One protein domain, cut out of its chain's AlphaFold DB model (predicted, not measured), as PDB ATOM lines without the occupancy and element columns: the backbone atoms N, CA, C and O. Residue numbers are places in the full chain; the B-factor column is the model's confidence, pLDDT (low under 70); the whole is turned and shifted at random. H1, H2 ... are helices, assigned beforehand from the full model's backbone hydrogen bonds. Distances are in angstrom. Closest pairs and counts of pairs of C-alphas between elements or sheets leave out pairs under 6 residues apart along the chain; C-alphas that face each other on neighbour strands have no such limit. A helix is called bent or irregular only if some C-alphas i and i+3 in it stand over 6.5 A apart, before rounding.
ATOM      1  N   ASN A 137     249.982 244.957 204.766       84.25
ATOM      2  CA  ASN A 137     250.430 245.845 205.842       84.25
ATOM      3  C   ASN A 137     251.154 245.096 206.976       84.25
ATOM      4  O   ASN A 137     252.189 245.564 207.430       84.25
ATOM      5  N   ARG A 138     250.649 243.940 207.445       81.81
ATOM      6  CA  ARG A 138     251.325 243.171 208.513       81.81
ATOM      7  C   ARG A 138     252.612 242.508 208.010       81.81
ATOM      8  O   ARG A 138     253.551 242.364 208.780       81.81
ATOM      9  N   THR A 139     252.653 242.122 206.737       84.75
ATOM     10  CA  THR A 139     253.837 241.527 206.096       84.75
ATOM     11  C   THR A 139     254.947 242.576 205.977       84.75
ATOM     12  O   THR A 139     256.044 242.364 206.483       84.75
ATOM     13  N   ILE A 140     254.620 243.764 205.459       83.62
ATOM     14  CA  ILE A 140     255.523 244.922 205.380       83.62
ATOM     15  C   ILE A 140     255.982 245.375 206.776       83.62
ATOM     16  O   ILE A 140     257.168 245.583 206.980       83.62
ATOM     17  N   GLN A 141     255.095 245.427 207.778       82.75
ATOM     18  CA  GLN A 141     255.469 245.746 209.171       82.75
ATOM     19  C   GLN A 141     256.470 244.770 209.807       82.75
ATOM     20  O   GLN A 141     257.098 245.123 210.806       82.75
ATOM     21  N   VAL A 142     256.572 243.540 209.295       81.50
ATOM     22  CA  VAL A 142     257.524 242.532 209.777       81.50
ATOM     23  C   VAL A 142     258.824 242.575 208.979       81.50
ATOM     24  O   VAL A 142     259.885 242.501 209.591       81.50
ATOM     25  N   LEU A 143     258.743 242.700 207.651       80.56
ATOM     26  CA  LEU A 143     259.912 242.713 206.764       80.56
ATOM     27  C   LEU A 143     260.674 244.043 206.834       80.56
ATOM     28  O   LEU A 143     261.884 244.035 207.018       80.56
ATOM     29  N   LEU A 144     259.958 245.170 206.785       83.44
ATOM     30  CA  LEU A 144     260.494 246.533 206.895       83.44
ATOM     31  C   LEU A 144     260.314 247.087 208.319       83.44
ATOM     32  O   LEU A 144     259.849 248.207 208.548       83.44
ATOM     33  N   ALA A 145     260.590 246.249 209.323       77.88
ATOM     34  CA  ALA A 145     260.307 246.571 210.721       77.88
ATOM     35  C   ALA A 145     261.134 247.757 211.256       77.88
ATOM     36  O   ALA A 145     260.697 248.412 212.206       77.88
ATOM     37  N   LYS A 146     262.310 248.022 210.670       78.56
ATOM     38  CA  LYS A 146     263.203 249.120 211.059       78.56
ATOM     39  C   LYS A 146     262.706 250.440 210.472       78.56
ATOM     40  O   LYS A 146     262.443 251.379 211.215       78.56
ATOM     41  N   GLU A 147     262.461 250.454 209.172       84.75
ATOM     42  CA  GLU A 147     261.971 251.578 208.375       84.75
ATOM     43  C   GLU A 147     260.611 252.056 208.907       84.75
ATOM     44  O   GLU A 147     260.395 253.250 209.126       84.75
ATOM     45  N   VAL A 148     259.710 251.114 209.218       77.94
ATOM     46  CA  VAL A 148     258.417 251.404 209.858       77.94
ATOM     47  C   VAL A 148     258.604 251.983 211.264       77.94
ATOM     48  O   VAL A 148     257.832 252.855 211.664       77.94
ATOM     49  N   ALA A 149     259.598 251.532 212.037       75.38
ATOM     50  CA  ALA A 149     259.875 252.081 213.366       75.38
ATOM     51  C   ALA A 149     260.474 253.498 213.300       75.38
ATOM     52  O   ALA A 149     260.098 254.341 214.118       75.38
ATOM     53  N   GLU A 150     261.332 253.772 212.318       83.19
ATOM     54  CA  GLU A 150     261.927 255.086 212.048       83.19
ATOM     55  C   GLU A 150     260.862 256.095 211.599       83.19
ATOM     56  O   GLU A 150     260.679 257.118 212.260       83.19
ATOM     57  N   HIS A 151     260.055 255.765 210.584       85.69
ATOM     58  CA  HIS A 151     258.913 256.589 210.161       85.69
ATOM     59  C   HIS A 151     257.921 256.843 211.304       85.69
ATOM     60  O   HIS A 151     257.413 257.951 211.487       85.69
ATOM     61  N   ARG A 152     257.654 255.829 212.132       86.06
ATOM     62  CA  ARG A 152     256.792 255.959 213.315       86.06
ATOM     63  C   ARG A 152     257.386 256.903 214.366       86.06
ATOM     64  O   ARG A 152     256.628 257.623 215.017       86.06
ATOM     65  N   ALA A 153     258.706 256.908 214.543       80.69
ATOM     66  CA  ALA A 153     259.389 257.848 215.428       80.69
ATOM     67  C   ALA A 153     259.338 259.279 214.870       80.69
ATOM     68  O   ALA A 153     258.994 260.195 215.615       80.69
ATOM     69  N   GLN A 154     259.577 259.466 213.567       89.81
ATOM     70  CA  GLN A 154     259.476 260.762 212.885       89.81
ATOM     71  C   GLN A 154     258.062 261.358 212.995       89.81
ATOM     72  O   GLN A 154     257.901 262.470 213.495       89.81
ATOM     73  N   LEU A 155     257.019 260.596 212.639       89.62
ATOM     74  CA  LEU A 155     255.617 261.028 212.755       89.62
ATOM     75  C   LEU A 155     255.228 261.391 214.196       89.62
ATOM     76  O   LEU A 155     254.460 262.329 214.422       89.62
ATOM     77  N   HIS A 156     255.764 260.669 215.182       88.19
ATOM     78  CA  HIS A 156     255.555 260.984 216.593       88.19
ATOM     79  C   HIS A 156     256.277 262.269 217.019       88.19
ATOM     80  O   HIS A 156     255.698 263.044 217.775       88.19
ATOM     81  N   GLN A 157     257.495 262.528 216.530       90.69
ATOM     82  CA  GLN A 157     258.192 263.792 216.795       90.69
ATOM     83  C   GLN A 157     257.438 264.980 216.192       90.69
ATOM     84  O   GLN A 157     257.167 265.934 216.913       90.69
ATOM     85  N   VAL A 158     256.987 264.878 214.935       92.06
ATOM     86  CA  VAL A 158     256.146 265.904 214.285       92.06
ATOM     87  C   VAL A 158     254.851 266.152 215.072       92.06
ATOM     88  O   VAL A 158     254.417 267.292 215.223       92.06
ATOM     89  N   TYR A 159     254.238 265.100 215.624       91.44
ATOM     90  CA  TYR A 159     253.076 265.243 216.502       91.44
ATOM     91  C   TYR A 159     253.409 265.968 217.818       91.44
ATOM     92  O   TYR A 159     252.644 266.847 218.220       91.44
ATOM     93  N   LEU A 160     254.529 265.637 218.472       89.19
ATOM     94  CA  LEU A 160     254.967 266.284 219.715       89.19
ATOM     95  C   LEU A 160     255.371 267.750 219.518       89.19
ATOM     96  O   LEU A 160     255.073 268.568 220.383       89.19
ATOM     97  N   SER A 161     255.994 268.093 218.388       88.88
ATOM     98  CA  SER A 161     256.340 269.473 218.026       88.88
ATOM     99  C   SER A 161     255.146 270.291 217.517       88.88
ATOM    100  O   SER A 161     255.320 271.446 217.137       88.88
ATOM    101  N   SER A 162     253.944 269.709 217.474       88.56
ATOM    102  CA  SER A 162     252.716 270.377 217.036       88.56
ATOM    103  C   SER A 162     251.764 270.658 218.198       88.56
ATOM    104  O   SER A 162     251.671 269.890 219.161       88.56
ATOM    105  N   ASP A 163     250.921 271.679 218.037       89.38
ATOM    106  CA  ASP A 163     249.820 271.979 218.958       89.38
ATOM    107  C   ASP A 163     248.877 270.795 219.224       89.38
ATOM    108  O   ASP A 163     248.104 270.830 220.179       89.38
ATOM    109  N   LEU A 164     248.863 269.755 218.379       88.00
ATOM    110  CA  LEU A 164     247.952 268.618 218.522       88.00
ATOM    111  C   LEU A 164     248.214 267.827 219.811       88.00
ATOM    112  O   LEU A 164     247.274 267.270 220.385       88.00
ATOM    113  N   ALA A 165     249.458 267.789 220.299       83.25
ATOM    114  CA  ALA A 165     249.780 267.198 221.595       83.25
ATOM    115  C   ALA A 165     249.156 268.005 222.747       83.25
ATOM    116  O   ALA A 165     248.483 267.438 223.615       83.25
ATOM    117  N   VAL A 166     249.292 269.334 222.697       84.56
ATOM    118  CA  VAL A 166     248.721 270.275 223.675       84.56
ATOM    119  C   VAL A 166     247.188 270.236 223.642       84.56
ATOM    120  O   VAL A 166     246.558 270.049 224.680       84.56
ATOM    121  N   LYS A 167     246.581 270.305 222.450       87.19
ATOM    122  CA  LYS A 167     245.125 270.249 222.229       87.19
ATOM    123  C   LYS A 167     244.520 268.916 222.681       87.19
ATOM    124  O   LYS A 167     243.444 268.906 223.271       87.19
ATOM    125  N   HIS A 168     245.198 267.782 222.470       87.31
ATOM    126  CA  HIS A 168     244.738 266.499 223.020       87.31
ATOM    127  C   HIS A 168     244.756 266.491 224.552       87.31
ATOM    128  O   HIS A 168     243.758 266.091 225.150       87.31
ATOM    129  N   LYS A 169     245.838 266.977 225.175       84.31
ATOM    130  CA  LYS A 169     245.959 267.065 226.637       84.31
ATOM    131  C   LYS A 169     244.903 268.001 227.243       84.31
ATOM    132  O   LYS A 169     244.276 267.628 228.229       84.31
ATOM    133  N   ALA A 170     244.665 269.162 226.628       83.69
ATOM    134  CA  ALA A 170     243.628 270.114 227.035       83.69
ATOM    135  C   ALA A 170     242.211 269.514 226.943       83.69
ATOM    136  O   ALA A 170     241.405 269.692 227.847       83.69
ATOM    137  N   ASN A 171     241.940 268.713 225.907       87.06
ATOM    138  CA  ASN A 171     240.662 268.019 225.717       87.06
ATOM    139  C   ASN A 171     240.539 266.707 226.530       87.06
ATOM    140  O   ASN A 171     239.745 265.837 226.166       87.06
ATOM    141  N   GLY A 172     241.363 266.504 227.565       80.88
ATOM    142  CA  GLY A 172     241.343 265.307 228.420       80.88
ATOM    143  C   GLY A 172     241.705 263.988 227.717       80.88
ATOM    144  O   GLY A 172     241.544 262.911 228.289       80.88
ATOM    145  N   ARG A 173     242.192 264.033 226.470       84.81
ATOM    146  CA  ARG A 173     242.565 262.840 225.697       84.81
ATOM    147  C   ARG A 173     243.993 262.424 226.031       84.81
ATOM    148  O   ARG A 173     244.894 263.256 226.120       84.81
ATOM    149  N   LYS A 174     244.228 261.112 226.137       82.88
ATOM    150  CA  LYS A 174     245.587 260.567 226.285       82.88
ATOM    151  C   LYS A 174     246.449 260.992 225.090       82.88
ATOM    152  O   LYS A 174     246.048 260.811 223.937       82.88
ATOM    153  N   VAL A 175     247.627 261.545 225.377       84.75
ATOM    154  CA  VAL A 175     248.632 261.898 224.364       84.75
ATOM    155  C   VAL A 175     249.002 260.635 223.584       84.75
ATOM    156  O   VAL A 175     249.167 259.557 224.160       84.75
ATOM    157  N   ARG A 176     249.078 260.752 222.256       83.62
ATOM    158  CA  ARG A 176     249.388 259.618 221.380       83.62
ATOM    159  C   ARG A 176     250.837 259.177 221.576       83.62
ATOM    160  O   ARG A 176     251.735 260.003 221.502       83.62
ATOM    161  N   THR A 177     251.056 257.879 221.773       79.62
ATOM    162  CA  THR A 177     252.397 257.273 221.824       79.62
ATOM    163  C   THR A 177     252.861 256.864 220.428       79.62
ATOM    164  O   THR A 177     252.031 256.693 219.530       79.62
ATOM    165  N   GLN A 178     254.168 256.627 220.242       74.06
ATOM    166  CA  GLN A 178     254.740 256.160 218.967       74.06
ATOM    167  C   GLN A 178     253.940 255.007 218.340       74.06
ATOM    168  O   GLN A 178     253.602 255.064 217.164       74.06
ATOM    169  N   VAL A 179     253.558 253.992 219.127       74.38
ATOM    170  CA  VAL A 179     252.820 252.806 218.647       74.38
ATOM    171  C   VAL A 179     251.519 253.173 217.915       74.38
ATOM    172  O   VAL A 179     251.141 252.494 216.964       74.38
ATOM    173  N   THR A 180     250.857 254.276 218.279       79.31
ATOM    174  CA  THR A 180     249.621 254.719 217.603       79.31
ATOM    175  C   THR A 180     249.839 255.177 216.154       79.31
ATOM    176  O   THR A 180     248.899 255.145 215.363       79.31
ATOM    177  N   PHE A 181     251.070 255.534 215.774       84.06
ATOM    178  CA  PHE A 181     251.439 255.947 214.416       84.06
ATOM    179  C   PHE A 181     251.831 254.772 213.502       84.06
ATOM    180  O   PHE A 181     252.074 254.987 212.317       84.06
ATOM    181  N   GLN A 182     251.837 253.525 214.001       81.94
ATOM    182  CA  GLN A 182     252.224 252.321 213.244       81.94
ATOM    183  C   GLN A 182     251.505 252.211 211.887       81.94
ATOM    184  O   GLN A 182     252.141 251.941 210.870       81.94
ATOM    185  N   ALA A 183     250.186 252.426 211.859       79.69
ATOM    186  CA  ALA A 183     249.388 252.315 210.637       79.69
ATOM    187  C   ALA A 183     249.708 253.422 209.617       79.69
ATOM    188  O   ALA A 183     249.764 253.141 208.423       79.69
ATOM    189  N   ALA A 184     249.965 254.649 210.086       88.31
ATOM    190  CA  ALA A 184     250.342 255.776 209.235       88.31
ATOM    191  C   ALA A 184     251.749 255.585 208.642       88.31
ATOM    192  O   ALA A 184     251.909 255.711 207.435       88.31
ATOM    193  N   ALA A 185     252.724 255.175 209.462       84.56
ATOM    194  CA  ALA A 185     254.080 254.849 209.012       84.56
ATOM    195  C   ALA A 185     254.088 253.719 207.966       84.56
ATOM    196  O   ALA A 185     254.746 253.821 206.940       84.56
ATOM    197  N   THR A 186     253.290 252.665 208.191       84.44
ATOM    198  CA  THR A 186     253.152 251.567 207.217       84.44
ATOM    199  C   THR A 186     252.533 252.049 205.906       84.44
ATOM    200  O   THR A 186     252.920 251.565 204.849       84.44
ATOM    201  N   LYS A 187     251.563 252.975 205.961       91.44
ATOM    202  CA  LYS A 187     250.944 253.521 204.751       91.44
ATOM    203  C   LYS A 187     251.928 254.385 203.961       91.44
ATOM    204  O   LYS A 187     252.010 254.193 202.761       91.44
ATOM    205  N   ALA A 188     252.683 255.265 204.624       91.25
ATOM    206  CA  ALA A 188     253.671 256.118 203.956       91.25
ATOM    207  C   ALA A 188     254.673 255.274 203.148       91.25
ATOM    208  O   ALA A 188     254.826 255.482 201.954       91.25
ATOM    209  N   ILE A 189     255.215 254.220 203.767       89.12
ATOM    210  CA  ILE A 189     256.112 253.269 203.095       89.12
ATOM    211  C   ILE A 189     255.410 252.551 201.929       89.12
ATOM    212  O   ILE A 189     255.998 252.412 200.867       89.12
ATOM    213  N   ILE A 190     254.150 252.122 202.074       88.94
ATOM    214  CA  ILE A 190     253.383 251.518 200.962       88.94
ATOM    215  C   ILE A 190     253.190 252.497 199.796       88.94
ATOM    216  O   ILE A 190     253.270 252.070 198.648       88.94
ATOM    217  N   ASP A 191     252.930 253.771 200.086       91.56
ATOM    218  CA  ASP A 191     252.723 254.822 199.086       91.56
ATOM    219  C   ASP A 191     254.041 255.199 198.354       91.56
ATOM    220  O   ASP A 191     253.987 255.757 197.260       91.56
ATOM    221  N   GLU A 192     255.210 254.875 198.929       91.25
ATOM    222  CA  GLU A 192     256.554 255.091 198.354       91.25
ATOM    223  C   GLU A 192     257.109 253.884 197.569       91.25
ATOM    224  O   GLU A 192     258.015 254.045 196.749       91.25
ATOM    225  N   LEU A 193     256.598 252.670 197.804       90.81
ATOM    226  CA  LEU A 193     257.080 251.454 197.138       90.81
ATOM    227  C   LEU A 193     256.695 251.416 195.652       90.81
ATOM    228  O   LEU A 193     255.580 251.774 195.263       90.81
ATOM    229  N   SER A 194     257.590 250.889 194.811       92.69
ATOM    230  CA  SER A 194     257.272 250.698 193.395       92.69
ATOM    231  C   SER A 194     256.197 249.611 193.206       92.69
ATOM    232  O   SER A 194     256.059 248.711 194.045       92.69
ATOM    233  N   PRO A 195     255.462 249.605 192.074       89.94
ATOM    234  CA  PRO A 195     254.524 248.526 191.758       89.94
ATOM    235  C   PRO A 195     255.170 247.131 191.739       89.94
ATOM    236  O   PRO A 195     254.495 246.144 192.029       89.94
ATOM    237  N   VAL A 196     256.469 247.047 191.425       87.94
ATOM    238  CA  VAL A 196     257.240 245.794 191.410       87.94
ATOM    239  C   VAL A 196     257.493 245.302 192.837       87.94
ATOM    240  O   VAL A 196     257.236 244.137 193.139       87.94
ATOM    241  N   ASP A 197     257.908 246.192 193.740       87.12
ATOM    242  CA  ASP A 197     258.156 245.841 195.144       87.12
ATOM    243  C   ASP A 197     256.854 245.462 195.860       87.12
ATOM    244  O   ASP A 197     256.797 244.470 196.589       87.12
ATOM    245  N   LEU A 198     255.770 246.207 195.611       87.75
ATOM    246  CA  LEU A 198     254.439 245.895 196.141       87.75
ATOM    247  C   LEU A 198     253.957 244.506 195.700       87.75
ATOM    248  O   LEU A 198     253.395 243.771 196.518       87.75
ATOM    249  N   GLN A 199     254.209 244.124 194.445       83.56
ATOM    250  CA  GLN A 199     253.900 242.790 193.933       83.56
ATOM    251  C   GLN A 199     254.745 241.708 194.628       83.56
ATOM    252  O   GLN A 199     254.190 240.704 195.078       83.56
ATOM    253  N   ALA A 200     256.050 241.933 194.819       80.56
ATOM    254  CA  ALA A 200     256.918 241.006 195.548       80.56
ATOM    255  C   ALA A 200     256.465 240.803 197.012       80.56
ATOM    256  O   ALA A 200     256.401 239.673 197.504       80.56
ATOM    257  N   TYR A 201     256.062 241.871 197.713       85.19
ATOM    258  CA  TYR A 201     255.506 241.754 199.068       85.19
ATOM    259  C   TYR A 201     254.144 241.050 199.104       85.19
ATOM    260  O   TYR A 201     253.856 240.328 200.064       85.19
ATOM    261  N   GLU A 202     253.304 241.222 198.082       82.62
ATOM    262  CA  GLU A 202     252.037 240.499 197.949       82.62
ATOM    263  C   GLU A 202     252.269 238.994 197.715       82.62
ATOM    264  O   GLU A 202     251.568 238.179 198.317       82.62
ATOM    265  N   GLU A 203     253.297 238.600 196.959       77.38
ATOM    266  CA  GLU A 203     253.712 237.196 196.798       77.38
ATOM    267  C   GLU A 203     254.215 236.581 198.112       77.38
ATOM    268  O   GLU A 203     253.762 235.500 198.507       77.38
ATOM    269  N   VAL A 204     255.070 237.290 198.860       77.12
ATOM    270  CA  VAL A 204     255.519 236.846 200.194       77.12
ATOM    271  C   VAL A 204     254.332 236.709 201.153       77.12
ATOM    272  O   VAL A 204     254.203 235.703 201.851       77.12
ATOM    273  N   ARG A 205     253.404 237.672 201.145       82.31
ATOM    274  CA  ARG A 205     252.166 237.643 201.936       82.31
ATOM    275  C   ARG A 205     251.256 236.468 201.547       82.31
ATOM    276  O   ARG A 205     250.636 235.860 202.428       82.31
ATOM    277  N   GLN A 206     251.158 236.125 200.262       70.81
ATOM    278  CA  GLN A 206     250.428 234.940 199.801       70.81
ATOM    279  C   GLN A 206     251.094 233.660 200.313       70.81
ATOM    280  O   GLN A 206     250.411 232.855 200.947       70.81
ATOM    281  N   LYS A 207     252.420 233.525 200.165       73.25
ATOM    282  CA  LYS A 207     253.201 232.411 200.730       73.25
ATOM    283  C   LYS A 207     252.958 232.268 202.237       73.25
ATOM    284  O   LYS A 207     252.531 231.208 202.680       73.25
ATOM    285  N   TRP A 208     253.078 233.346 203.014       76.88
ATOM    286  CA  TRP A 208     252.857 233.325 204.470       76.88
ATOM    287  C   TRP A 208     251.405 233.043 204.881       76.88
ATOM    288  O   TRP A 208     251.147 232.563 205.984       76.88
ATOM    289  N   THR A 209     250.436 233.332 204.009       69.31
ATOM    290  CA  THR A 209     249.027 232.963 204.219       69.31
ATOM    291  C   THR A 209     248.790 231.463 204.001       69.31
ATOM    292  O   THR A 209     247.859 230.921 204.595       69.31
ATOM    293  N   LEU A 210     249.610 230.811 203.170       64.25
ATOM    294  CA  LEU A 210     249.514 229.392 202.814       64.25
ATOM    295  C   LEU A 210     250.326 228.487 203.752       64.25
ATOM    296  O   LEU A 210     249.791 227.494 204.230       64.25
ATOM    297  N   SER A 211     251.592 228.832 204.011       64.44
ATOM    298  CA  SER A 211     252.583 227.980 204.693       64.44
ATOM    299  C   SER A 211     253.070 228.526 206.041       64.44
ATOM    300  O   SER A 211     254.113 228.101 206.524       64.44
ATOM    301  N   GLY A 212     252.400 229.549 206.580       69.56
ATOM    302  CA  GLY A 212     252.912 230.320 207.713       69.56
ATOM    303  C   GLY A 212     254.128 231.198 207.355       69.56
ATOM    304  O   GLY A 212     254.705 231.080 206.268       69.56
TER     305      GLY A 212
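This is residues 137 to 212 of the 449 residues of an uncharacterized protein of Coprinellus micaceus (UniProt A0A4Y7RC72). Two helices, H2 and H4, cross at a steep angle in the middle of a long, loose helical assembly, with the short H3 beyond them at one end and H5 at the other. H1 bridges H4 and H5. The printed part has 76 residues with five named helices, H1 to H5 in chain order, and no named strand; the class is all helix. It is loose, with a radius of gyration of the C-alphas of 15.6 A, and spans 48 by 24 by 17 A, only just a rod.

H1, residues 137 to 143, touches residues 186 to 187 alone of H4, residues 178 to 192; the closest C-alphas, Asn 137 and Thr 186, are 6.5 A apart. H1 also touches residues 201 to 205 alone of H5, residues 195 to 211, about perpendicular at 90 degrees, with C-alphas 139 and 205 closest at 5.9 A. H2, residues 145 to 160, touches H4 at a steep tilt of 65 degrees, opposite ways; the closest C-alphas, Arg 152 and Ala 185, are 5.2 A apart. H3, residues 163 to 170, touches no helix and is apart from H4. Every O i to N i+4 pair is within hydrogen-bond range in H1, H2, H3 and H5, and 8 of 11 are in H4.

H1 begins at C-alpha 137, (250.430, 245.845, 205.842), and is 10.0 A long. H2 measures 22.3 A, H3 10.3 A and H4 20.7 A; H4 is irregular, with C-alphas 180 and 183 7.4 A apart. H5, 24.4 A, ends at C-alpha 211, (252.583, 227.980, 204.693).

The two farthest C-alphas, Ala 170 and Ser 211, are 48.5 A apart. The printed part has no cut, and no link is long. Residues 191 to 197, of which 195 to 197 belong to H5, stand free. Mean pLDDT of the printed part is 83.4; residues 209 to 212 are under 70.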